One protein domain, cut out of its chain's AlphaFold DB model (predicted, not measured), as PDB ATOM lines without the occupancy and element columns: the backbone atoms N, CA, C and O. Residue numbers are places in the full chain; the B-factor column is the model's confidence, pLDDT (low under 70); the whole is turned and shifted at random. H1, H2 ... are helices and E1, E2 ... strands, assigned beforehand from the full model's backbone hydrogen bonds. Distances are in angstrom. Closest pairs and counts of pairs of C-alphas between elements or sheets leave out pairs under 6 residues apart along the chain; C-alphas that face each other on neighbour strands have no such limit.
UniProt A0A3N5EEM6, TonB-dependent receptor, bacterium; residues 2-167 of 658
ATOM      1  N   SER A   2     276.890 183.304 205.437       50.91
ATOM      2  CA  SER A   2     276.372 182.261 206.326       50.91
ATOM      3  C   SER A   2     275.515 182.925 207.400       50.91
ATOM      4  O   SER A   2     275.956 183.891 208.025       50.91
ATOM      5  N   TRP A   3     274.288 182.458 207.574       53.06
ATOM      6  CA  TRP A   3     273.435 182.859 208.690       53.06
ATOM      7  C   TRP A   3     273.779 182.007 209.911       53.06
ATOM      8  O   TRP A   3     274.155 180.846 209.757       53.06
ATOM      9  N   THR A   4     273.678 182.562 211.122       58.28
ATOM     10  CA  THR A   4     273.673 181.715 212.328       58.28
ATOM     11  C   THR A   4     272.392 180.868 212.358       58.28
ATOM     12  O   THR A   4     271.407 181.281 211.737       58.28
ATOM     13  N   PRO A   5     272.349 179.733 213.084       49.09
ATOM     14  CA  PRO A   5     271.132 178.931 213.234       49.09
ATOM     15  C   PRO A   5     269.928 179.776 213.657       49.09
ATOM     16  O   PRO A   5     268.897 179.742 212.997       49.09
ATOM     17  N   GLU A   6     270.086 180.642 214.661       50.31
ATOM     18  CA  GLU A   6     269.040 181.568 215.095       50.31
ATOM     19  C   GLU A   6     268.667 182.589 214.020       50.31
ATOM     20  O   GLU A   6     267.492 182.881 213.862       50.31
ATOM     21  N   GLN A   7     269.613 183.147 213.263       57.72
ATOM     22  CA  GLN A   7     269.289 184.113 212.205       57.72
ATOM     23  C   GLN A   7     268.563 183.454 211.037       57.72
ATOM     24  O   GLN A   7     267.633 184.043 210.491       57.72
ATOM     25  N   ALA A   8     268.969 182.240 210.671       54.03
ATOM     26  CA  ALA A   8     268.319 181.462 209.635       54.03
ATOM     27  C   ALA A   8     266.936 181.001 210.079       54.03
ATOM     28  O   ALA A   8     265.987 181.159 209.327       54.03
ATOM     29  N   TYR A   9     266.803 180.530 211.319       53.59
ATOM     30  CA  TYR A   9     265.528 180.183 211.936       53.59
ATOM     31  C   TYR A   9     264.596 181.393 212.026       53.59
ATOM     32  O   TYR A   9     263.447 181.311 211.612       53.59
ATOM     33  N   GLN A  10     265.078 182.544 212.494       57.12
ATOM     34  CA  GLN A  10     264.272 183.764 212.573       57.12
ATOM     35  C   GLN A  10     263.895 184.283 211.185       57.12
ATOM     36  O   GLN A  10     262.765 184.721 210.998       57.12
ATOM     37  N   ASN A  11     264.792 184.202 210.197       61.84
ATOM     38  CA  ASN A  11     264.463 184.557 208.820       61.84
ATOM     39  C   ASN A  11     263.454 183.578 208.212       61.84
ATOM     40  O   ASN A  11     262.496 184.027 207.591       61.84
ATOM     41  N   TYR A  12     263.623 182.277 208.440       55.28
ATOM     42  CA  TYR A  12     262.703 181.229 208.013       55.28
ATOM     43  C   TYR A  12     261.320 181.455 208.613       55.28
ATOM     44  O   TYR A  12     260.357 181.606 207.876       55.28
ATOM     45  N   VAL A  13     261.226 181.612 209.936       52.34
ATOM     46  CA  VAL A  13     259.980 181.961 210.622       52.34
ATOM     47  C   VAL A  13     259.414 183.262 210.056       52.34
ATOM     48  O   VAL A  13     258.238 183.312 209.760       52.34
ATOM     49  N   GLN A  14     260.209 184.306 209.824       56.09
ATOM     50  CA  GLN A  14     259.720 185.585 209.294       56.09
ATOM     51  C   GLN A  14     259.231 185.518 207.832       56.09
ATOM     52  O   GLN A  14     258.361 186.298 207.448       56.09
ATOM     53  N   THR A  15     259.789 184.622 207.018       50.38
ATOM     54  CA  THR A  15     259.479 184.473 205.582       50.38
ATOM     55  C   THR A  15     258.470 183.361 205.288       50.38
ATOM     56  O   THR A  15     257.810 183.419 204.255       50.38
ATOM     57  N   HIS A  16     258.298 182.410 206.211       48.69
ATOM     58  CA  HIS A  16     257.464 181.208 206.089       48.69
ATOM     59  C   HIS A  16     256.480 181.054 207.258       48.69
ATOM     60  O   HIS A  16     256.171 179.937 207.673       48.69
ATOM     61  N   GLN A  17     255.972 182.164 207.812       47.38
ATOM     62  CA  GLN A  17     254.910 182.062 208.813       47.38
ATOM     63  C   GLN A  17     253.705 181.318 208.240       47.38
ATOM     64  O   GLN A  17     253.388 181.496 207.054       47.38
ATOM     65  N   PRO A  18     252.993 180.553 209.090       49.81
ATOM     66  CA  PRO A  18     251.608 180.234 208.829       49.81
ATOM     67  C   PRO A  18     250.919 181.465 208.241       49.81
ATOM     68  O   PRO A  18     250.977 182.547 208.830       49.81
ATOM     69  N   LEU A  19     250.265 181.334 207.086       51.16
ATOM     70  CA  LEU A  19     249.474 182.436 206.530       51.16
ATOM     71  C   LEU A  19     248.400 182.896 207.536       51.16
ATOM     72  O   LEU A  19     247.909 184.028 207.441       51.16
ATOM     73  N   THR A  20     248.095 182.034 208.515       53.31
ATOM     74  CA  THR A  20     247.225 182.244 209.671       53.31
ATOM     75  C   THR A  20     247.561 181.317 210.836       53.31
ATOM     76  O   THR A  20     247.802 180.132 210.625       53.31
ATOM     77  N   ASP A  21     247.446 181.841 212.054       62.62
ATOM     78  CA  ASP A  21     247.332 181.065 213.290       62.62
ATOM     79  C   ASP A  21     245.842 180.937 213.662       62.62
ATOM     80  O   ASP A  21     245.141 181.949 213.753       62.62
ATOM     81  N   TYR A  22     245.323 179.714 213.813       66.19
ATOM     82  CA  TYR A  22     243.918 179.509 214.181       66.19
ATOM     83  C   TYR A  22     243.651 179.778 215.663       66.19
ATOM     84  O   TYR A  22     242.497 180.022 216.022       66.19
ATOM     85  N   GLU A  23     244.682 179.750 216.512       66.94
ATOM     86  CA  GLU A  23     244.563 180.000 217.951       66.94
ATOM     87  C   GLU A  23     244.222 181.472 218.217       66.94
ATOM     88  O   GLU A  23     243.429 181.782 219.107       66.94
ATOM     89  N   ASP A  24     244.714 182.367 217.356       69.81
ATOM     90  CA  ASP A  24     244.533 183.817 217.475       69.81
ATOM     91  C   ASP A  24     243.398 184.386 216.603       69.81
ATOM     92  O   ASP A  24     243.053 185.571 216.694       69.81
ATOM     93  N   VAL A  25     242.793 183.573 215.729       73.69
ATOM     94  CA  VAL A  25     241.788 184.040 214.765       73.69
ATOM     95  C   VAL A  25     240.412 183.453 215.091       73.69
ATOM     96  O   VAL A  25     240.142 182.297 214.782       73.69
ATOM     97  N   PRO A  26     239.457 184.246 215.615       80.12
ATOM     98  CA  PRO A  26     238.138 183.723 215.943       80.12
ATOM     99  C   PRO A  26     237.330 183.382 214.685       80.12
ATOM    100  O   PRO A  26     237.227 184.182 213.737       80.12
ATOM    101  N   GLY A  27     236.695 182.209 214.722       85.19
ATOM    102  CA  GLY A  27     235.608 181.843 213.821       85.19
ATOM    103  C   GLY A  27     234.316 182.598 214.153       85.19
ATOM    104  O   GLY A  27     234.093 183.019 215.286       85.19
ATOM    105  N   LEU A  28     233.456 182.785 213.155       89.50
ATOM    106  CA  LEU A  28     232.141 183.408 213.301       89.50
ATOM    107  C   LEU A  28     231.100 182.557 212.586       89.50
ATOM    108  O   LEU A  28     231.256 182.253 211.407       89.50
ATOM    109  N   GLN A  29     230.002 182.255 213.266       90.38
ATOM    110  CA  GLN A  29     228.852 181.585 212.679       90.38
ATOM    111  C   GLN A  29     227.587 182.365 213.024       90.38
ATOM    112  O   GLN A  29     227.376 182.735 214.176       90.38
ATOM    113  N   GLY A  30     226.754 182.620 212.020       90.81
ATOM    114  CA  GLY A  30     225.442 183.231 212.184       90.81
ATOM    115  C   GLY A  30     224.403 182.468 211.379       90.81
ATOM    116  O   GLY A  30     224.665 182.073 210.244       90.81
ATOM    117  N   GLU A  31     223.230 182.274 211.966       92.75
ATOM    118  CA  GLU A  31     222.078 181.663 211.311       92.75
ATOM    119  C   GLU A  31     220.850 182.547 211.525       92.75
ATOM    120  O   GLU A  31     220.630 183.069 212.619       92.75
ATOM    121  N   LEU A  32     220.060 182.732 210.472       93.19
ATOM    122  CA  LEU A  32     218.803 183.464 210.507       93.19
ATOM    123  C   LEU A  32     217.728 182.631 209.823       93.19
ATOM    124  O   LEU A  32     217.876 182.267 208.658       93.19
ATOM    125  N   SER A  33     216.627 182.398 210.531       93.44
ATOM    126  CA  SER A  33     215.449 181.717 210.003       93.44
ATOM    127  C   SER A  33     214.211 182.592 210.193       93.44
ATOM    128  O   SER A  33     213.978 183.118 211.277       93.44
ATOM    129  N   ILE A  34     213.421 182.765 209.134       93.44
ATOM    130  CA  ILE A  34     212.188 183.559 209.116       93.44
ATOM    131  C   ILE A  34     211.107 182.732 208.426       93.44
ATOM    132  O   ILE A  34     211.306 182.229 207.322       93.44
ATOM    133  N   GLY A  35     209.931 182.620 209.037       91.69
ATOM    134  CA  GLY A  35     208.799 181.954 208.411       91.69
ATOM    135  C   GLY A  35     207.462 182.424 208.952       91.69
ATOM    136  O   GLY A  35     207.379 183.032 210.016       91.69
ATOM    137  N   GLY A  36     206.408 182.153 208.192       91.38
ATOM    138  CA  GLY A  36     205.054 182.558 208.540       91.38
ATOM    139  C   GLY A  36     204.106 182.582 207.341       91.38
ATOM    140  O   GLY A  36     204.477 182.175 206.236       91.38
ATOM    141  N   PRO A  37     202.859 183.038 207.544       92.81
ATOM    142  CA  PRO A  37     201.955 183.342 206.442       92.81
ATOM    143  C   PRO A  37     202.504 184.510 205.614       92.81
ATOM    144  O   PRO A  37     203.129 185.428 206.146       92.81
ATOM    145  N   VAL A  38     202.254 184.501 204.307       90.81
ATOM    146  CA  VAL A  38     202.629 185.624 203.444       90.81
ATOM    147  C   VAL A  38     201.611 186.754 203.639       90.81
ATOM    148  O   VAL A  38     200.406 186.508 203.514       90.81
ATOM    149  N   PRO A  39     202.052 187.994 203.936       85.44
ATOM    150  CA  PRO A  39     201.147 189.127 204.077       85.44
ATOM    151  C   PRO A  39     200.221 189.255 202.865       85.44
ATOM    152  O   PRO A  39     200.664 189.151 201.724       85.44
ATOM    153  N   PHE A  40     198.928 189.467 203.121       86.94
ATOM    154  CA  PHE A  40     197.877 189.618 202.102       86.94
ATOM    155  C   PHE A  40     197.571 188.365 201.254       86.94
ATOM    156  O   PHE A  40     196.661 188.405 200.428       86.94
ATOM    157  N   LEU A  41     198.252 187.235 201.491       89.00
ATOM    158  CA  LEU A  41     198.014 185.948 200.829       89.00
ATOM    159  C   LEU A  41     197.887 184.826 201.879       89.00
ATOM    160  O   LEU A  41     198.803 184.024 202.040       89.00
ATOM    161  N   PRO A  42     196.747 184.721 202.591       82.94
ATOM    162  CA  PRO A  42     196.596 183.813 203.736       82.94
ATOM    163  C   PRO A  42     196.666 182.321 203.371       82.94
ATOM    164  O   PRO A  42     196.972 181.490 204.221       82.94
ATOM    165  N   ALA A  43     196.413 181.971 202.107       90.88
ATOM    166  CA  ALA A  43     196.580 180.612 201.593       90.88
ATOM    167  C   ALA A  43     198.051 180.246 201.304       90.88
ATOM    168  O   ALA A  43     198.332 179.107 200.921       90.88
ATOM    169  N   MET A  44     198.982 181.192 201.467       95.44
ATOM    170  CA  MET A  44     200.404 181.016 201.211       95.44
ATOM    171  C   MET A  44     201.221 181.182 202.496       95.44
ATOM    172  O   MET A  44     201.027 182.124 203.261       95.44
ATOM    173  N   SER A  45     202.167 180.280 202.721       95.94
ATOM    174  CA  SER A  45     203.157 180.383 203.792       95.94
ATOM    175  C   SER A  45     204.562 180.241 203.235       95.94
ATOM    176  O   SER A  45     204.772 179.610 202.196       95.94
ATOM    177  N   PHE A  46     205.527 180.835 203.923       96.31
ATOM    178  CA  PHE A  46     206.931 180.751 203.563       96.31
ATOM    179  C   PHE A  46     207.791 180.401 204.773       96.31
ATOM    180  O   PHE A  46     207.414 180.630 205.922       96.31
ATOM    181  N   PHE A  47     208.954 179.834 204.496       96.44
ATOM    182  CA  PHE A  47     210.034 179.635 205.446       96.44
ATOM    183  C   PHE A  47     211.349 179.818 204.700       96.44
ATOM    184  O   PHE A  47     211.536 179.222 203.642       96.44
ATOM    185  N   VAL A  48     212.238 180.651 205.216       96.25
ATOM    186  CA  VAL A  48     213.571 180.904 204.672       96.25
ATOM    187  C   VAL A  48     214.564 180.804 205.815       96.25
ATOM    188  O   VAL A  48     214.319 181.334 206.893       96.25
ATOM    189  N   SER A  49     215.679 180.132 205.573       96.56
ATOM    190  CA  SER A  49     216.778 179.986 206.514       96.56
ATOM    191  C   SER A  49     218.097 180.213 205.789       96.56
ATOM    192  O   SER A  49     218.251 179.814 204.634       96.56
ATOM    193  N   GLY A  50     219.040 180.877 206.444       96.56
ATOM    194  CA  GLY A  50     220.374 181.120 205.922       96.56
ATOM    195  C   GLY A  50     221.412 181.040 207.025       96.56
ATOM    196  O   GLY A  50     221.226 181.604 208.102       96.56
ATOM    197  N   LYS A  51     222.521 180.372 206.731       95.06
ATOM    198  CA  LYS A  51     223.676 180.203 207.599       95.06
ATOM    199  C   LYS A  51     224.908 180.763 206.905       95.06
ATOM    200  O   LYS A  51     225.197 180.433 205.758       95.06
ATOM    201  N   TYR A  52     225.644 181.605 207.616       94.50
ATOM    202  CA  TYR A  52     226.935 182.121 207.188       94.50
ATOM    203  C   TYR A  52     227.987 181.745 208.220       94.50
ATOM    204  O   TYR A  52     227.810 181.962 209.419       94.50
ATOM    205  N   ASN A  53     229.082 181.163 207.755       91.06
ATOM    206  CA  ASN A  53     230.133 180.642 208.604       91.06
ATOM    207  C   ASN A  53     231.497 181.071 208.066       91.06
ATOM    208  O   ASN A  53     231.776 180.991 206.870       91.06
ATOM    209  N   VAL A  54     232.336 181.546 208.973       89.31
ATOM    210  CA  VAL A  54     233.693 181.996 208.711       89.31
ATOM    211  C   VAL A  54     234.605 181.282 209.682       89.31
ATOM    212  O   VAL A  54     234.432 181.411 210.891       89.31
ATOM    213  N   GLN A  55     235.589 180.563 209.165       84.38
ATOM    214  CA  GLN A  55     236.509 179.787 209.989       84.38
ATOM    215  C   GLN A  55     237.952 180.147 209.636       84.38
ATOM    216  O   GLN A  55     238.235 180.388 208.456       84.38
ATOM    217  N   PRO A  56     238.858 180.240 210.625       80.50
ATOM    218  CA  PRO A  56     240.287 180.181 210.344       80.50
ATOM    219  C   PRO A  56     240.645 178.781 209.823       80.50
ATOM    220  O   PRO A  56     239.931 177.819 210.120       80.50
ATOM    221  N   PRO A  57     241.715 178.637 209.039       75.31
ATOM    222  CA  PRO A  57     242.191 177.319 208.666       75.31
ATOM    223  C   PRO A  57     242.951 176.731 209.857       75.31
ATOM    224  O   PRO A  57     243.805 177.388 210.443       75.31
ATOM    225  N   LEU A  58     242.642 175.489 210.214       72.56
ATOM    226  CA  LEU A  58     243.319 174.726 211.262       72.56
ATOM    227  C   LEU A  58     244.794 174.480 210.945       72.56
ATOM    228  O   LEU A  58     245.599 174.256 211.839       72.56
ATOM    229  N   MET A  59     245.149 174.488 209.662       64.88
ATOM    230  CA  MET A  59     246.522 174.312 209.221       64.88
ATOM    231  C   MET A  59     247.082 175.655 208.759       64.88
ATOM    232  O   MET A  59     246.439 176.389 208.010       64.88
ATOM    233  N   GLY A  60     248.300 175.971 209.199       55.19
ATOM    234  CA  GLY A  60     248.960 177.248 208.920       55.19
ATOM    235  C   GLY A  60     249.268 177.517 207.444       55.19
ATOM    236  O   GLY A  60     249.719 178.596 207.078       55.19
ATOM    237  N   ASN A  61     249.035 176.545 206.578       56.94
ATOM    238  CA  ASN A  61     249.512 176.489 205.206       56.94
ATOM    239  C   ASN A  61     248.386 176.680 204.164       56.94
ATOM    240  O   ASN A  61     248.515 176.303 203.007       56.94
ATOM    241  N   ALA A  62     247.263 177.260 204.582       63.62
ATOM    242  CA  ALA A  62     246.124 177.594 203.734       63.62
ATOM    243  C   ALA A  62     246.334 178.913 202.965       63.62
ATOM    244  O   ALA A  62     246.544 179.950 203.600       63.62
ATOM    245  N   PHE A  63     246.172 178.932 201.631       62.78
ATOM    246  CA  PHE A  63     246.244 180.188 200.857       62.78
ATOM    247  C   PHE A  63     245.249 181.258 201.318       62.78
ATOM    248  O   PHE A  63     245.494 182.467 201.219       62.78
ATOM    249  N   ALA A  64     244.079 180.831 201.795       68.56
ATOM    250  CA  ALA A  64     243.054 181.733 202.279       68.56
ATOM    251  C   ALA A  64     243.216 181.960 203.782       68.56
ATOM    252  O   ALA A  64     243.247 181.028 204.574       68.56
ATOM    253  N   ARG A  65     243.180 183.231 204.204       72.50
ATOM    254  CA  ARG A  65     243.197 183.567 205.637       72.50
ATOM    255  C   ARG A  65     241.923 183.165 206.386       72.50
ATOM    256  O   ARG A  65     241.912 183.105 207.610       72.50
ATOM    257  N   ARG A  66     240.801 183.004 205.677       79.44
ATOM    258  CA  ARG A  66     239.509 182.602 206.249       79.44
ATOM    259  C   ARG A  66     238.666 181.893 205.199       79.44
ATOM    260  O   ARG A  66     238.496 182.425 204.100       79.44
ATOM    261  N   GLY A  67     238.082 180.769 205.583       82.00
ATOM    262  CA  GLY A  67     237.131 180.006 204.797       82.00
ATOM    263  C   GLY A  67     235.768 180.633 205.003       82.00
ATOM    264  O   GLY A  67     235.424 181.003 206.128       82.00
ATOM    265  N   LYS A  68     235.018 180.836 203.923       87.56
ATOM    266  CA  LYS A  68     233.689 181.452 203.964       87.56
ATOM    267  C   LYS A  68     232.679 180.500 203.360       87.56
ATOM    268  O   LYS A  68     232.787 180.147 202.189       87.56
ATOM    269  N   TYR A  69     231.674 180.169 204.149       90.31
ATOM    270  CA  TYR A  69     230.613 179.245 203.796       90.31
ATOM    271  C   TYR A  69     229.285 179.968 203.927       90.31
ATOM    272  O   TYR A  69     229.027 180.636 204.932       90.31
ATOM    273  N   PHE A  70     228.457 179.853 202.901       93.81
ATOM    274  CA  PHE A  70     227.080 180.299 202.948       93.81
ATOM    275  C   PHE A  70     226.177 179.172 202.477       93.81
ATOM    276  O   PHE A  70     226.356 178.687 201.364       93.81
ATOM    277  N   ASP A  71     225.179 178.842 203.285       95.44
ATOM    278  CA  ASP A  71     224.135 177.880 202.958       95.44
ATOM    279  C   ASP A  71     222.781 178.521 203.245       95.44
ATOM    280  O   ASP A  71     222.521 178.993 204.349       95.44
ATOM    281  N   GLY A  72     221.907 178.557 202.250       96.88
ATOM    282  CA  GLY A  72     220.571 179.124 202.351       96.88
ATOM    283  C   GLY A  72     219.528 178.185 201.772       96.88
ATOM    284  O   GLY A  72     219.770 177.493 200.786       96.88
ATOM    285  N   SER A  73     218.342 178.174 202.365       98.00
ATOM    286  CA  SER A  73     217.186 177.460 201.837       98.00
ATOM    287  C   SER A  73     215.908 178.261 202.029       98.00
ATOM    288  O   SER A  73     215.757 179.039 202.967       98.00
ATOM    289  N   GLY A  74     214.975 178.085 201.109       97.50
ATOM    290  CA  GLY A  74     213.681 178.738 201.116       97.50
ATOM    291  C   GLY A  74     212.598 177.776 200.670       97.50
ATOM    292  O   GLY A  74     212.817 176.895 199.841       97.50
ATOM    293  N   LYS A  75     211.403 177.943 201.217       97.88
ATOM    294  CA  LYS A  75     210.223 177.182 200.840       97.88
ATOM    295  C   LYS A  75     208.991 178.059 200.890       97.88
ATOM    296  O   LYS A  75     208.729 178.702 201.896       97.88
ATOM    297  N   ILE A  76     208.203 178.008 199.829       97.06
ATOM    298  CA  ILE A  76     206.877 178.604 199.728       97.06
ATOM    299  C   ILE A  76     205.873 177.465 199.574       97.06
ATOM    300  O   ILE A  76     206.081 176.509 198.827       97.06
ATOM    301  N   THR A  77     204.786 177.534 200.325       97.25
ATOM    302  CA  THR A  77     203.671 176.594 200.279       97.25
ATOM    303  C   THR A  77     202.406 177.362 199.959       97.25
ATOM    304  O   THR A  77     202.079 178.302 200.671       97.25
ATOM    305  N   TYR A  78     201.678 176.934 198.934       96.62
ATOM    306  CA  TYR A  78     200.391 177.490 198.547       96.62
ATOM    307  C   TYR A  78     199.311 176.409 198.597       96.62
ATOM    308  O   TYR A  78     199.419 175.369 197.943       96.62
ATOM    309  N   ASN A  79     198.270 176.648 199.389       95.62
ATOM    310  CA  ASN A  79     197.105 175.776 199.474       95.62
ATOM    311  C   ASN A  79     196.108 176.186 198.379       95.62
ATOM    312  O   ASN A  79     195.382 177.164 198.538       95.62
ATOM    313  N   LEU A  80     196.103 175.455 197.260       92.62
ATOM    314  CA  LEU A  80     195.221 175.701 196.110       92.62
ATOM    315  C   LEU A  80     193.751 175.448 196.472       92.62
ATOM    316  O   LEU A  80     192.869 176.225 196.115       92.62
ATOM    317  N   THR A  81     193.496 174.351 197.188       92.56
ATOM    318  CA  THR A  81     192.193 173.964 197.748       92.56
ATOM    319  C   THR A  81     192.417 173.253 199.089       92.56
ATOM    320  O   THR A  81     193.563 173.030 199.476       92.56
ATOM    321  N   GLN A  82     191.356 172.855 199.802       85.62
ATOM    322  CA  GLN A  82     191.501 172.101 201.061       85.62
ATOM    323  C   GLN A  82     192.259 170.767 200.897       85.62
ATOM    324  O   GLN A  82     192.947 170.353 201.824       85.62
ATOM    325  N   GLY A  83     192.190 170.133 199.721       92.81
ATOM    326  CA  GLY A  83     192.891 168.878 199.419       92.81
ATOM    327  C   GLY A  83     194.153 169.035 198.567       92.81
ATOM    328  O   GLY A  83     194.854 168.056 198.345       92.81
ATOM    329  N   THR A  84     194.476 170.236 198.069       97.06
ATOM    330  CA  THR A  84     195.576 170.425 197.104       97.06
ATOM    331  C   THR A  84     196.582 171.449 197.588       97.06
ATOM    332  O   THR A  84     196.248 172.613 197.819       97.06
ATOM    333  N   LYS A  85     197.843 171.036 197.653       97.44
ATOM    334  CA  LYS A  85     198.961 171.863 198.090       97.44
ATOM    335  C   LYS A  85     200.074 171.850 197.055       97.44
ATOM    336  O   LYS A  85     200.555 170.790 196.662       97.44
ATOM    337  N   LEU A  86     200.514 173.043 196.674       97.75
ATOM    338  CA  LEU A  86     201.702 173.260 195.865       97.75
ATOM    339  C   LEU A  86     202.826 173.788 196.753       97.75
ATOM    340  O   LEU A  86     202.617 174.654 197.603       97.75
ATOM    341  N   GLN A  87     204.028 173.266 196.570       98.12
ATOM    342  CA  GLN A  87     205.203 173.659 197.324       98.12
ATOM    343  C   GLN A  87     206.366 173.886 196.376       98.12
ATOM    344  O   GLN A  87     206.705 173.006 195.592       98.12
ATOM    345  N   LEU A  88     206.977 175.058 196.479       98.12
ATOM    346  CA  LEU A  88     208.229 175.388 195.823       98.12
ATOM    347  C   LEU A  88     209.289 175.520 196.911       98.12
ATOM    348  O   LEU A  88     209.119 176.319 197.828       98.12
ATOM    349  N   SER A  89     210.363 174.753 196.828       98.25
ATOM    350  CA  SER A  89     211.537 174.931 197.681       98.25
ATOM    351  C   SER A  89     212.780 175.126 196.840       98.25
ATOM    352  O   SER A  89     212.895 174.530 195.774       98.25
ATOM    353  N   ALA A  90     213.704 175.935 197.331       98.38
ATOM    354  CA  ALA A  90     215.002 176.144 196.722       98.38
ATOM    355  C   ALA A  90     216.089 176.171 197.794       98.38
ATOM    356  O   ALA A  90     215.824 176.528 198.944       98.38
ATOM    357  N   PHE A  91     217.308 175.809 197.424       98.31
ATOM    358  CA  PHE A  91     218.482 175.974 198.265       98.31
ATOM    359  C   PHE A  91     219.665 176.462 197.436       98.31
ATOM    360  O   PHE A  91     219.705 176.280 196.221       98.31
ATOM    361  N   TYR A  92     220.612 177.097 198.111       97.69
ATOM    362  CA  TYR A  92     221.844 177.606 197.536       97.69
ATOM    363  C   TYR A  92     222.950 177.507 198.582       97.69
ATOM    364  O   TYR A  92     222.822 178.051 199.676       97.69
ATOM    365  N   GLY A  93     224.031 176.833 198.230       95.81
ATOM    366  CA  GLY A  93     225.251 176.698 199.005       95.81
ATOM    367  C   GLY A  93     226.436 177.194 198.187       95.81
ATOM    368  O   GLY A  93     226.540 176.927 196.987       95.81
ATOM    369  N   ASN A  94     227.335 177.930 198.822       92.56
ATOM    370  CA  ASN A  94     228.595 178.352 198.231       92.56
ATOM    371  C   ASN A  94     229.686 178.328 199.295       92.56
ATOM    372  O   ASN A  94     229.537 178.955 200.350       92.56
ATOM    373  N   SER A  95     230.796 177.668 198.990       86.19
ATOM    374  CA  SER A  95     232.004 177.738 199.794       86.19
ATOM    375  C   SER A  95     233.146 178.381 199.015       86.19
ATOM    376  O   SER A  95     233.363 178.158 197.821       86.19
ATOM    377  N   LYS A  96     233.862 179.250 199.726       79.94
ATOM    378  CA  LYS A  96     235.155 179.798 199.334       79.94
ATOM    379  C   LYS A  96     236.143 179.356 200.394       79.94
ATOM    380  O   LYS A  96     236.254 180.002 201.439       79.94
ATOM    381  N   ASP A  97     236.800 178.244 200.130       72.50
ATOM    382  CA  ASP A  97     237.709 177.596 201.055       72.50
ATOM    383  C   ASP A  97     238.995 177.135 200.351       72.50
ATOM    384  O   ASP A  97     239.173 177.262 199.137       72.50
ATOM    385  N   SER A  98     239.935 176.703 201.178       68.12
ATOM    386  CA  SER A  98     241.212 176.105 200.834       68.12
ATOM    387  C   SER A  98     241.477 174.869 201.687       68.12
ATOM    388  O   SER A  98     240.686 174.518 202.565       68.12
ATOM    389  N   TRP A  99     242.625 174.236 201.471       67.56
ATOM    390  CA  TRP A  99     243.171 173.293 202.435       67.56
ATOM    391  C   TRP A  99     243.167 173.880 203.857       67.56
ATOM    392  O   TRP A  99     243.374 175.082 204.033       67.56
ATOM    393  N   GLY A 100     242.911 173.037 204.859       66.12
ATOM    394  CA  GLY A 100     242.978 173.407 206.274       66.12
ATOM    395  C   GLY A 100     241.682 173.921 206.909       66.12
ATOM    396  O   GLY A 100     241.662 174.062 208.125       66.12
ATOM    397  N   PHE A 101     240.592 174.170 206.175       70.94
ATOM    398  CA  PHE A 101     239.307 174.528 206.805       70.94
ATOM    399  C   PHE A 101     238.457 173.308 207.179       70.94
ATOM    400  O   PHE A 101     238.446 172.306 206.466       70.94
ATOM    401  N   GLY A 102     237.693 173.426 208.269       67.19
ATOM    402  CA  GLY A 102     236.780 172.398 208.773       67.19
ATOM    403  C   GLY A 102     237.007 172.081 210.252       67.19
ATOM    404  O   GLY A 102     237.846 172.694 210.899       67.19
ATOM    405  N   ASP A 103     236.248 171.120 210.783       57.62
ATOM    406  CA  ASP A 103     236.322 170.696 212.193       57.62
ATOM    407  C   ASP A 103     237.245 169.472 212.415       57.62
ATOM    408  O   ASP A 103     237.370 168.996 213.544       57.62
ATOM    409  N   VAL A 104     237.878 168.932 211.361       56.59
ATOM    410  CA  VAL A 104     238.737 167.735 211.445       56.59
ATOM    411  C   VAL A 104     240.076 167.980 210.738       56.59
ATOM    412  O   VAL A 104     240.081 168.271 209.540       56.59
ATOM    413  N   PRO A 105     241.216 167.819 211.433       58.03
ATOM    414  CA  PRO A 105     242.531 167.818 210.802       58.03
ATOM    415  C   PRO A 105     242.667 166.613 209.860       58.03
ATOM    416  O   PRO A 105     242.729 165.475 210.316       58.03
ATOM    417  N   ASN A 106     242.738 166.827 208.544       59.50
ATOM    418  CA  ASN A 106     243.100 165.758 207.603       59.50
ATOM    419  C   ASN A 106     244.629 165.611 207.534       59.50
ATOM    420  O   ASN A 106     245.277 165.969 206.551       59.50
ATOM    421  N   THR A 107     245.215 165.169 208.642       58.00
ATOM    422  CA  THR A 107     246.669 165.099 208.837       58.00
ATOM    423  C   THR A 107     247.303 163.923 208.110       58.00
ATOM    424  O   THR A 107     248.463 164.039 207.741       58.00
ATOM    425  N   GLN A 108     246.535 162.864 207.817       57.97
ATOM    426  CA  GLN A 108     246.972 161.733 206.989       57.97
ATOM    427  C   GLN A 108     247.408 162.197 205.598       57.97
ATOM    428  O   GLN A 108     248.501 161.886 205.139       57.97
ATOM    429  N   TRP A 109     246.580 163.017 204.954       54.78
ATOM    430  CA  TRP A 109     246.921 163.608 203.668       54.78
ATOM    431  C   TRP A 109     248.151 164.515 203.802       54.78
ATOM    432  O   TRP A 109     249.055 164.452 202.986       54.78
ATOM    433  N   ALA A 110     248.250 165.333 204.851       53.94
ATOM    434  CA  ALA A 110     249.459 166.127 205.063       53.94
ATOM    435  C   ALA A 110     250.712 165.217 205.146       53.94
ATOM    436  O   ALA A 110     251.684 165.427 204.425       53.94
ATOM    437  N   THR A 111     250.681 164.139 205.928       54.25
ATOM    438  CA  THR A 111     251.815 163.210 206.047       54.25
ATOM    439  C   THR A 111     252.129 162.451 204.753       54.25
ATOM    440  O   THR A 111     253.305 162.330 204.412       54.25
ATOM    441  N   ASP A 112     251.117 162.016 203.993       52.31
ATOM    442  CA  ASP A 112     251.280 161.286 202.720       52.31
ATOM    443  C   ASP A 112     251.999 162.127 201.653       52.31
ATOM    444  O   ASP A 112     252.710 161.601 200.796       52.31
ATOM    445  N   PHE A 113     251.853 163.452 201.728       50.12
ATOM    446  CA  PHE A 113     252.497 164.412 200.833       50.12
ATOM    447  C   PHE A 113     253.792 165.012 201.418       50.12
ATOM    448  O   PHE A 113     254.276 166.029 200.915       50.12
ATOM    449  N   GLY A 114     254.376 164.387 202.449       48.94
ATOM    450  CA  GLY A 114     255.679 164.766 203.008       48.94
ATOM    451  C   GLY A 114     255.645 165.931 204.002       48.94
ATOM    452  O   GLY A 114     256.684 166.531 204.284       48.94
ATOM    453  N   VAL A 115     254.478 166.262 204.568       54.47
ATOM    454  CA  VAL A 115     254.342 167.269 205.635       54.47
ATOM    455  C   VAL A 115     254.744 166.653 206.977       54.47
ATOM    456  O   VAL A 115     253.908 166.354 207.825       54.47
ATOM    457  N   SER A 116     256.040 166.404 207.165       49.53
ATOM    458  CA  SER A 116     256.564 165.794 208.398       49.53
ATOM    459  C   SER A 116     257.118 166.810 209.400       49.53
ATOM    460  O   SER A 116     257.188 166.510 210.589       49.53
ATOM    461  N   GLY A 117     257.473 168.017 208.947       51.75
ATOM    462  CA  GLY A 117     258.079 169.053 209.781       51.75
ATOM    463  C   GLY A 117     257.083 170.088 210.303       51.75
ATOM    464  O   GLY A 117     256.358 170.695 209.518       51.75
ATOM    465  N   ARG A 118     257.138 170.397 211.608       49.78
ATOM    466  CA  ARG A 118     256.455 171.538 212.261       49.78
ATOM    467  C   ARG A 118     256.638 172.861 211.510       49.78
ATOM    468  O   ARG A 118     255.799 173.748 211.595       49.78
ATOM    469  N   TYR A 119     257.755 172.984 210.804       47.75
ATOM    470  CA  TYR A 119     258.173 174.191 210.109       47.75
ATOM    471  C   TYR A 119     257.826 174.194 208.623       47.75
ATOM    472  O   TYR A 119     258.050 175.203 207.970       47.75
ATOM    473  N   ALA A 120     257.319 173.106 208.055       49.06
ATOM    474  CA  ALA A 120     257.200 172.986 206.613       49.06
ATOM    475  C   ALA A 120     256.007 173.798 206.056       49.06
ATOM    476  O   ALA A 120     254.890 173.734 206.574       49.06
ATOM    477  N   TYR A 121     256.261 174.591 205.012       50.47
ATOM    478  CA  TYR A 121     255.292 175.494 204.383       50.47
ATOM    479  C   TYR A 121     254.735 174.853 203.110       50.47
ATOM    480  O   TYR A 121     255.500 174.607 202.190       50.47
ATOM    481  N   TYR A 122     253.427 174.596 203.025       53.06
ATOM    482  CA  TYR A 122     252.853 173.916 201.853       53.06
ATOM    483  C   TYR A 122     251.479 174.442 201.463       53.06
ATOM    484  O   TYR A 122     250.514 174.198 202.174       53.06
ATOM    485  N   ASP A 123     251.341 175.063 200.300       48.88
ATOM    486  CA  ASP A 123     250.013 175.403 199.793       48.88
ATOM    487  C   ASP A 123     249.424 174.210 199.022       48.88
ATOM    488  O   ASP A 123     250.023 173.724 198.053       48.88
ATOM    489  N   TYR A 124     248.276 173.699 199.474       53.66
ATOM    490  CA  TYR A 124     247.577 172.567 198.856       53.66
ATOM    491  C   TYR A 124     246.234 172.993 198.266       53.66
ATOM    492  O   TYR A 124     245.601 173.958 198.704       53.66
ATOM    493  N   ASN A 125     245.763 172.207 197.294       50.19
ATOM    494  CA  ASN A 125     244.500 172.444 196.610       50.19
ATOM    495  C   ASN A 125     243.327 172.574 197.593       50.19
ATOM    496  O   ASN A 125     242.900 171.620 198.239       50.19
ATOM    497  N   GLY A 126     242.765 173.778 197.634       51.03
ATOM    498  CA  GLY A 126     241.365 173.998 197.957       51.03
ATOM    499  C   GLY A 126     240.449 173.698 196.787       51.03
ATOM    500  O   GLY A 126     240.907 173.588 195.654       51.03
ATOM    501  N   LEU A 127     239.142 173.700 197.037       56.72
ATOM    502  CA  LEU A 127     238.145 173.988 196.012       56.72
ATOM    503  C   LEU A 127     237.938 175.513 195.982       56.72
ATOM    504  O   LEU A 127     237.034 176.011 196.651       56.72
ATOM    505  N   PRO A 128     238.710 176.305 195.205       60.69
ATOM    506  CA  PRO A 128     238.559 177.760 195.214       60.69
ATOM    507  C   PRO A 128     237.149 178.214 194.795       60.69
ATOM    508  O   PRO A 128     236.768 179.360 195.054       60.69
ATOM    509  N   ARG A 129     236.370 177.338 194.136       71.31
ATOM    510  CA  ARG A 129     234.939 177.521 193.877       71.31
ATOM    511  C   ARG A 129     234.184 176.201 194.044       71.31
ATOM    512  O   ARG A 129     234.388 175.272 193.260       71.31
ATOM    513  N   SER A 130     233.264 176.170 195.004       86.19
ATOM    514  CA  SER A 130     232.267 175.113 195.165       86.19
ATOM    515  C   SER A 130     230.897 175.750 195.368       86.19
ATOM    516  O   SER A 130     230.671 176.469 196.339       86.19
ATOM    517  N   GLN A 131     229.985 175.514 194.431       92.69
ATOM    518  CA  GLN A 131     228.617 176.018 194.481       92.69
ATOM    519  C   GLN A 131     227.655 174.860 194.256       92.69
ATOM    520  O   GLN A 131     227.878 174.011 193.393       92.69
ATOM    521  N   THR A 132     226.571 174.816 195.018       96.06
ATOM    522  CA  THR A 132     225.460 173.898 194.767       96.06
ATOM    523  C   THR A 132     224.152 174.637 194.962       96.06
ATOM    524  O   THR A 132     223.973 175.330 195.955       96.06
ATOM    525  N   ASP A 133     223.220 174.483 194.041       98.06
ATOM    526  CA  ASP A 133     221.873 175.016 194.183       98.06
ATOM    527  C   ASP A 133     220.850 174.029 193.645       98.06
ATOM    528  O   ASP A 133     221.175 173.085 192.923       98.06
ATOM    529  N   GLY A 134     219.603 174.204 194.047       98.38
ATOM    530  CA  GLY A 134     218.552 173.353 193.543       98.38
ATOM    531  C   GLY A 134     217.171 173.862 193.863       98.38
ATOM    532  O   GLY A 134     216.945 174.567 194.844       98.38
ATOM    533  N   GLU A 135     216.237 173.455 193.022       98.44
ATOM    534  CA  GLU A 135     214.836 173.811 193.071       98.44
ATOM    535  C   GLU A 135     213.997 172.541 193.109       98.44
ATOM    536  O   GLU A 135     214.322 171.517 192.511       98.44
ATOM    537  N   THR A 136     212.887 172.581 193.831       98.62
ATOM    538  CA  THR A 136     211.938 171.477 193.914       98.62
ATOM    539  C   THR A 136     210.525 172.022 193.887       98.62
ATOM    540  O   THR A 136     210.128 172.801 194.751       98.62
ATOM    541  N   LEU A 137     209.755 171.564 192.908       98.62
ATOM    542  CA  LEU A 137     208.321 171.758 192.820       98.62
ATOM    543  C   LEU A 137     207.625 170.468 193.254       98.62
ATOM    544  O   LEU A 137     207.869 169.400 192.698       98.62
ATOM    545  N   LYS A 138     206.743 170.564 194.241       98.56
ATOM    546  CA  LYS A 138     205.987 169.440 194.789       98.56
ATOM    547  C   LYS A 138     204.500 169.765 194.801       98.56
ATOM    548  O   LYS A 138     204.080 170.734 195.430       98.56
ATOM    549  N   LEU A 139     203.711 168.926 194.144       98.50
ATOM    550  CA  LEU A 139     202.256 168.923 194.202       98.50
ATOM    551  C   LEU A 139     201.806 167.744 195.063       98.50
ATOM    552  O   LEU A 139     202.152 166.602 194.775       98.50
ATOM    553  N   THR A 140     201.005 168.018 196.082       98.25
ATOM    554  CA  THR A 140     200.305 167.001 196.872       98.25
ATOM    555  C   THR A 140     198.811 167.212 196.700       98.25
ATOM    556  O   THR A 140     198.321 168.329 196.884       98.25
ATOM    557  N   HIS A 141     198.093 166.147 196.360       98.19
ATOM    558  CA  HIS A 141     196.647 166.171 196.218       98.19
ATOM    559  C   HIS A 141     196.030 164.995 196.975       98.19
ATOM    560  O   HIS A 141     196.323 163.833 196.694       98.19
ATOM    561  N   VAL A 142     195.192 165.319 197.950       97.62
ATOM    562  CA  VAL A 142     194.310 164.396 198.656       97.62
ATOM    563  C   VAL A 142     193.000 164.382 197.881       97.62
ATOM    564  O   VAL A 142     192.313 165.402 197.811       97.62
ATOM    565  N   VAL A 143     192.709 163.247 197.248       96.25
ATOM    566  CA  VAL A 143     191.494 163.043 196.449       96.25
ATOM    567  C   VAL A 143     190.296 162.884 197.386       96.25
ATOM    568  O   VAL A 143     189.261 163.513 197.185       96.25
ATOM    569  N   ASP A 144     190.469 162.063 198.422       95.75
ATOM    570  CA  ASP A 144     189.501 161.763 199.476       95.75
ATOM    571  C   ASP A 144     190.234 161.255 200.736       95.75
ATOM    572  O   ASP A 144     191.465 161.193 200.768       95.75
ATOM    573  N   ASP A 145     189.485 160.877 201.773       94.50
ATOM    574  CA  ASP A 145     190.032 160.412 203.057       94.50
ATOM    575  C   ASP A 145     190.894 159.137 202.947       94.50
ATOM    576  O   ASP A 145     191.689 158.845 203.841       94.50
ATOM    577  N   ALA A 146     190.748 158.365 201.867       96.62
ATOM    578  CA  ALA A 146     191.496 157.137 201.630       96.62
ATOM    579  C   ALA A 146     192.650 157.328 200.638       96.62
ATOM    580  O   ALA A 146     193.606 156.553 200.677       96.62
ATOM    581  N   THR A 147     192.577 158.317 199.748       97.94
ATOM    582  CA  THR A 147     193.378 158.362 198.523       97.94
ATOM    583  C   THR A 147     194.131 159.675 198.354       97.94
ATOM    584  O   THR A 147     193.565 160.767 198.396       97.94
ATOM    585  N   MET A 148     195.427 159.573 198.056       98.00
ATOM    586  CA  MET A 148     196.276 160.717 197.741       98.00
ATOM    587  C   MET A 148     197.308 160.395 196.661       98.00
ATOM    588  O   MET A 148     197.735 159.251 196.497       98.00
ATOM    589  N   TYR A 149     197.776 161.430 195.972       98.19
ATOM    590  CA  TYR A 149     198.970 161.344 195.144       98.19
ATOM    591  C   TYR A 149     199.899 162.535 195.363       98.19
ATOM    592  O   TYR A 149     199.504 163.625 195.794       98.19
ATOM    593  N   GLU A 150     201.166 162.314 195.045       98.62
ATOM    594  CA  GLU A 150     202.203 163.332 195.067       98.62
ATOM    595  C   GLU A 150     203.025 163.249 193.789       98.62
ATOM    596  O   GLU A 150     203.374 162.160 193.336       98.62
ATOM    597  N   VAL A 151     203.364 164.410 193.239       98.62
ATOM    598  CA  VAL A 151     204.330 164.546 192.151       98.62
ATOM    599  C   VAL A 151     205.366 165.576 192.568       98.62
ATOM    600  O   VAL A 151     205.024 166.670 193.021       98.62
ATOM    601  N   ARG A 152     206.637 165.226 192.419       98.62
ATOM    602  CA  ARG A 152     207.785 166.062 192.739       98.62
ATOM    603  C   ARG A 152     208.715 166.124 191.540       98.62
ATOM    604  O   ARG A 152     209.172 165.095 191.053       98.62
ATOM    605  N   PHE A 153     209.022 167.336 191.116       98.69
ATOM    606  CA  PHE A 153     210.044 167.628 190.127       98.69
ATOM    607  C   PHE A 153     211.138 168.450 190.792       98.69
ATOM    608  O   PHE A 153     210.838 169.430 191.471       98.69
ATOM    609  N   SER A 154     212.393 168.059 190.624       98.62
ATOM    610  CA  SER A 154     213.522 168.779 191.194       98.62
ATOM    611  C   SER A 154     214.677 168.889 190.219       98.62
ATOM    612  O   SER A 154     214.931 167.969 189.441       98.62
ATOM    613  N   ARG A 155     215.403 169.994 190.326       98.44
ATOM    614  CA  ARG A 155     216.680 170.223 189.666       98.44
ATOM    615  C   ARG A 155     217.723 170.489 190.732       98.44
ATOM    616  O   ARG A 155     217.479 171.286 191.630       98.44
ATOM    617  N   VAL A 156     218.864 169.824 190.641       98.56
ATOM    618  CA  VAL A 156     220.031 170.104 191.479       98.56
ATOM    619  C   VAL A 156     221.199 170.381 190.559       98.56
ATOM    620  O   VAL A 156     221.397 169.669 189.582       98.56
ATOM    621  N   PHE A 157     221.958 171.420 190.855       98.00
ATOM    622  CA  PHE A 157     223.163 171.783 190.141       98.00
ATOM    623  C   PHE A 157     224.328 171.902 191.095       98.00
ATOM    624  O   PHE A 157     224.205 172.501 192.159       98.00
ATOM    625  N   ALA A 158     225.462 171.354 190.685       94.75
ATOM    626  CA  ALA A 158     226.714 171.460 191.401       94.75
ATOM    627  C   ALA A 158     227.810 171.912 190.436       94.75
ATOM    628  O   ALA A 158     228.011 171.302 189.384       94.75
ATOM    629  N   ALA A 159     228.532 172.962 190.819       92.06
ATOM    630  CA  ALA A 159     229.718 173.438 190.125       92.06
ATOM    631  C   ALA A 159     230.931 173.354 191.050       92.06
ATOM    632  O   ALA A 159     230.918 173.906 192.154       92.06
ATOM    633  N   ARG A 160     231.987 172.683 190.591       86.00
ATOM    634  CA  ARG A 160     233.252 172.535 191.321       86.00
ATOM    635  C   ARG A 160     234.410 172.776 190.369       86.00
ATOM    636  O   ARG A 160     234.443 172.192 189.290       86.00
ATOM    637  N   SER A 161     235.359 173.626 190.753       81.62
ATOM    638  CA  SER A 161     236.520 173.895 189.900       81.62
ATOM    639  C   SER A 161     237.793 174.187 190.680       81.62
ATOM    640  O   SER A 161     237.759 174.961 191.641       81.62
ATOM    641  N   THR A 162     238.912 173.681 190.171       73.75
ATOM    642  CA  THR A 162     240.283 173.947 190.625       73.75
ATOM    643  C   THR A 162     241.133 174.340 189.407       73.75
ATOM    644  O   THR A 162     241.897 173.527 188.907       73.75
ATOM    645  N   ASP A 163     240.928 175.543 188.847       66.25
ATOM    646  CA  ASP A 163     241.615 175.987 187.612       66.25
ATOM    647  C   ASP A 163     242.940 176.721 187.911       66.25
ATOM    648  O   ASP A 163     243.982 176.085 187.991       66.25
ATOM    649  N   ILE A 164     242.911 178.042 188.136       63.25
ATOM    650  CA  ILE A 164     244.093 178.844 188.512       63.25
ATOM    651  C   ILE A 164     243.992 179.221 189.991       63.25
ATOM    652  O   ILE A 164     242.995 179.829 190.405       63.25
ATOM    653  N   LEU A 165     245.016 178.891 190.781       62.19
ATOM    654  CA  LEU A 165     245.059 179.261 192.196       62.19
ATOM    655  C   LEU A 165     245.254 180.785 192.350       62.19
ATOM    656  O   LEU A 165     246.121 181.374 191.695       62.19
ATOM    657  N   PRO A 166     244.451 181.467 193.192       59.19
ATOM    658  CA  PRO A 166     244.634 182.893 193.446       59.19
ATOM    659  C   PRO A 166     246.031 183.181 194.011       59.19
ATOM    660  O   PRO A 166     246.357 182.718 195.093       59.19
ATOM    661  N   GLY A 167     246.835 183.985 193.311       56.91
ATOM    662  CA  GLY A 167     248.197 184.328 193.745       56.91
ATOM    663  C   GLY A 167     249.311 183.534 193.059       56.91
ATOM    664  O   GLY A 167     250.468 183.922 193.194       56.91
TER     665      GLY A 167
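What this domain is: This is residues 2 to 167 of the 658 residues of the protein "TonB-dependent receptor" of bacterium (UniProt A0A3N5EEM6). One long, twisted sheet of six strands side by side, E1 to E6, makes the body, with no named helix on either face. The strands run along the longest axis; tight turns join them at one end, while the long links E2 to E3 and H2 to E5 lie at the other, together with the short helix H2, and H1 lies farther out beyond that end. The printed part has 166 residues, with two named helices and six named strands in the order H1 E1 E2 E3 E4 H2 E5 E6; the sheet runs E1 - E2 - E3 - E4 - E5 - E6, antiparallel throughout, and the class is mostly strand. The whole is extended, with a radius of gyration of the C-alphas of 24.3 A and spans of 88 by 30 by 27 A.

Where its parts are: H1, residues 5 to 15, begins at C-alpha 5 (271.132, 178.931, 213.234) and is 15.0 A long. E1 is residues 28 to 38, 31.2 A, with C-alpha 28 at (232.141, 183.408, 213.301). E2 is residues 41 to 55, 40.0 A, and bends by 76 degrees at residue 44. E3 is residues 67 to 81, 45.9 A, and E4 residues 84 to 96, 40.7 A. H2, residues 107 to 112, is 8.6 A long. E5 is residues 129 to 142, 43.0 A. E6, residues 147 to 161, 46.7 A, ends at C-alpha 161 (236.520, 173.895, 189.900).

How they stand to each other: E1 and E6 are the edge strands. E1 and E2 form a hairpin at 177 degrees, with N 34 and O 48 2.8 A apart. E2 and E3, a hairpin at 171 degrees, have N 75 and O 47 at 2.7 A. E3 and E4, a hairpin at 173 degrees, have N 74 and O 90 at 2.8 A; E1 E2 E3 E4 is a meander, each strand the antiparallel neighbour of the one before. E4 and E5 stand at 171 degrees, with N 93 and O 132 at 2.7 A. E5 and E6, a hairpin at 173 degrees, have N 137 and O 153 at 2.8 A. These N and O pairs are within hydrogen-bond range. H1 and H2 are apart, and neither is on the sheet; in both, every O i to N i+4 pair is within hydrogen-bond range.

The domain as a whole: The C-alphas farthest apart, of Ser 2 and Asp 144, are 89.5 A from each other. The printed part has no cut. The links H1 to E1, E2 to E3 and H2 to E5 are long, the last with 16 residues. Mean pLDDT of the printed part is 78.3; residues 2 to 24, 59 to 64, 98 to 100, 102 to 128 and 163 to 167 are under 70.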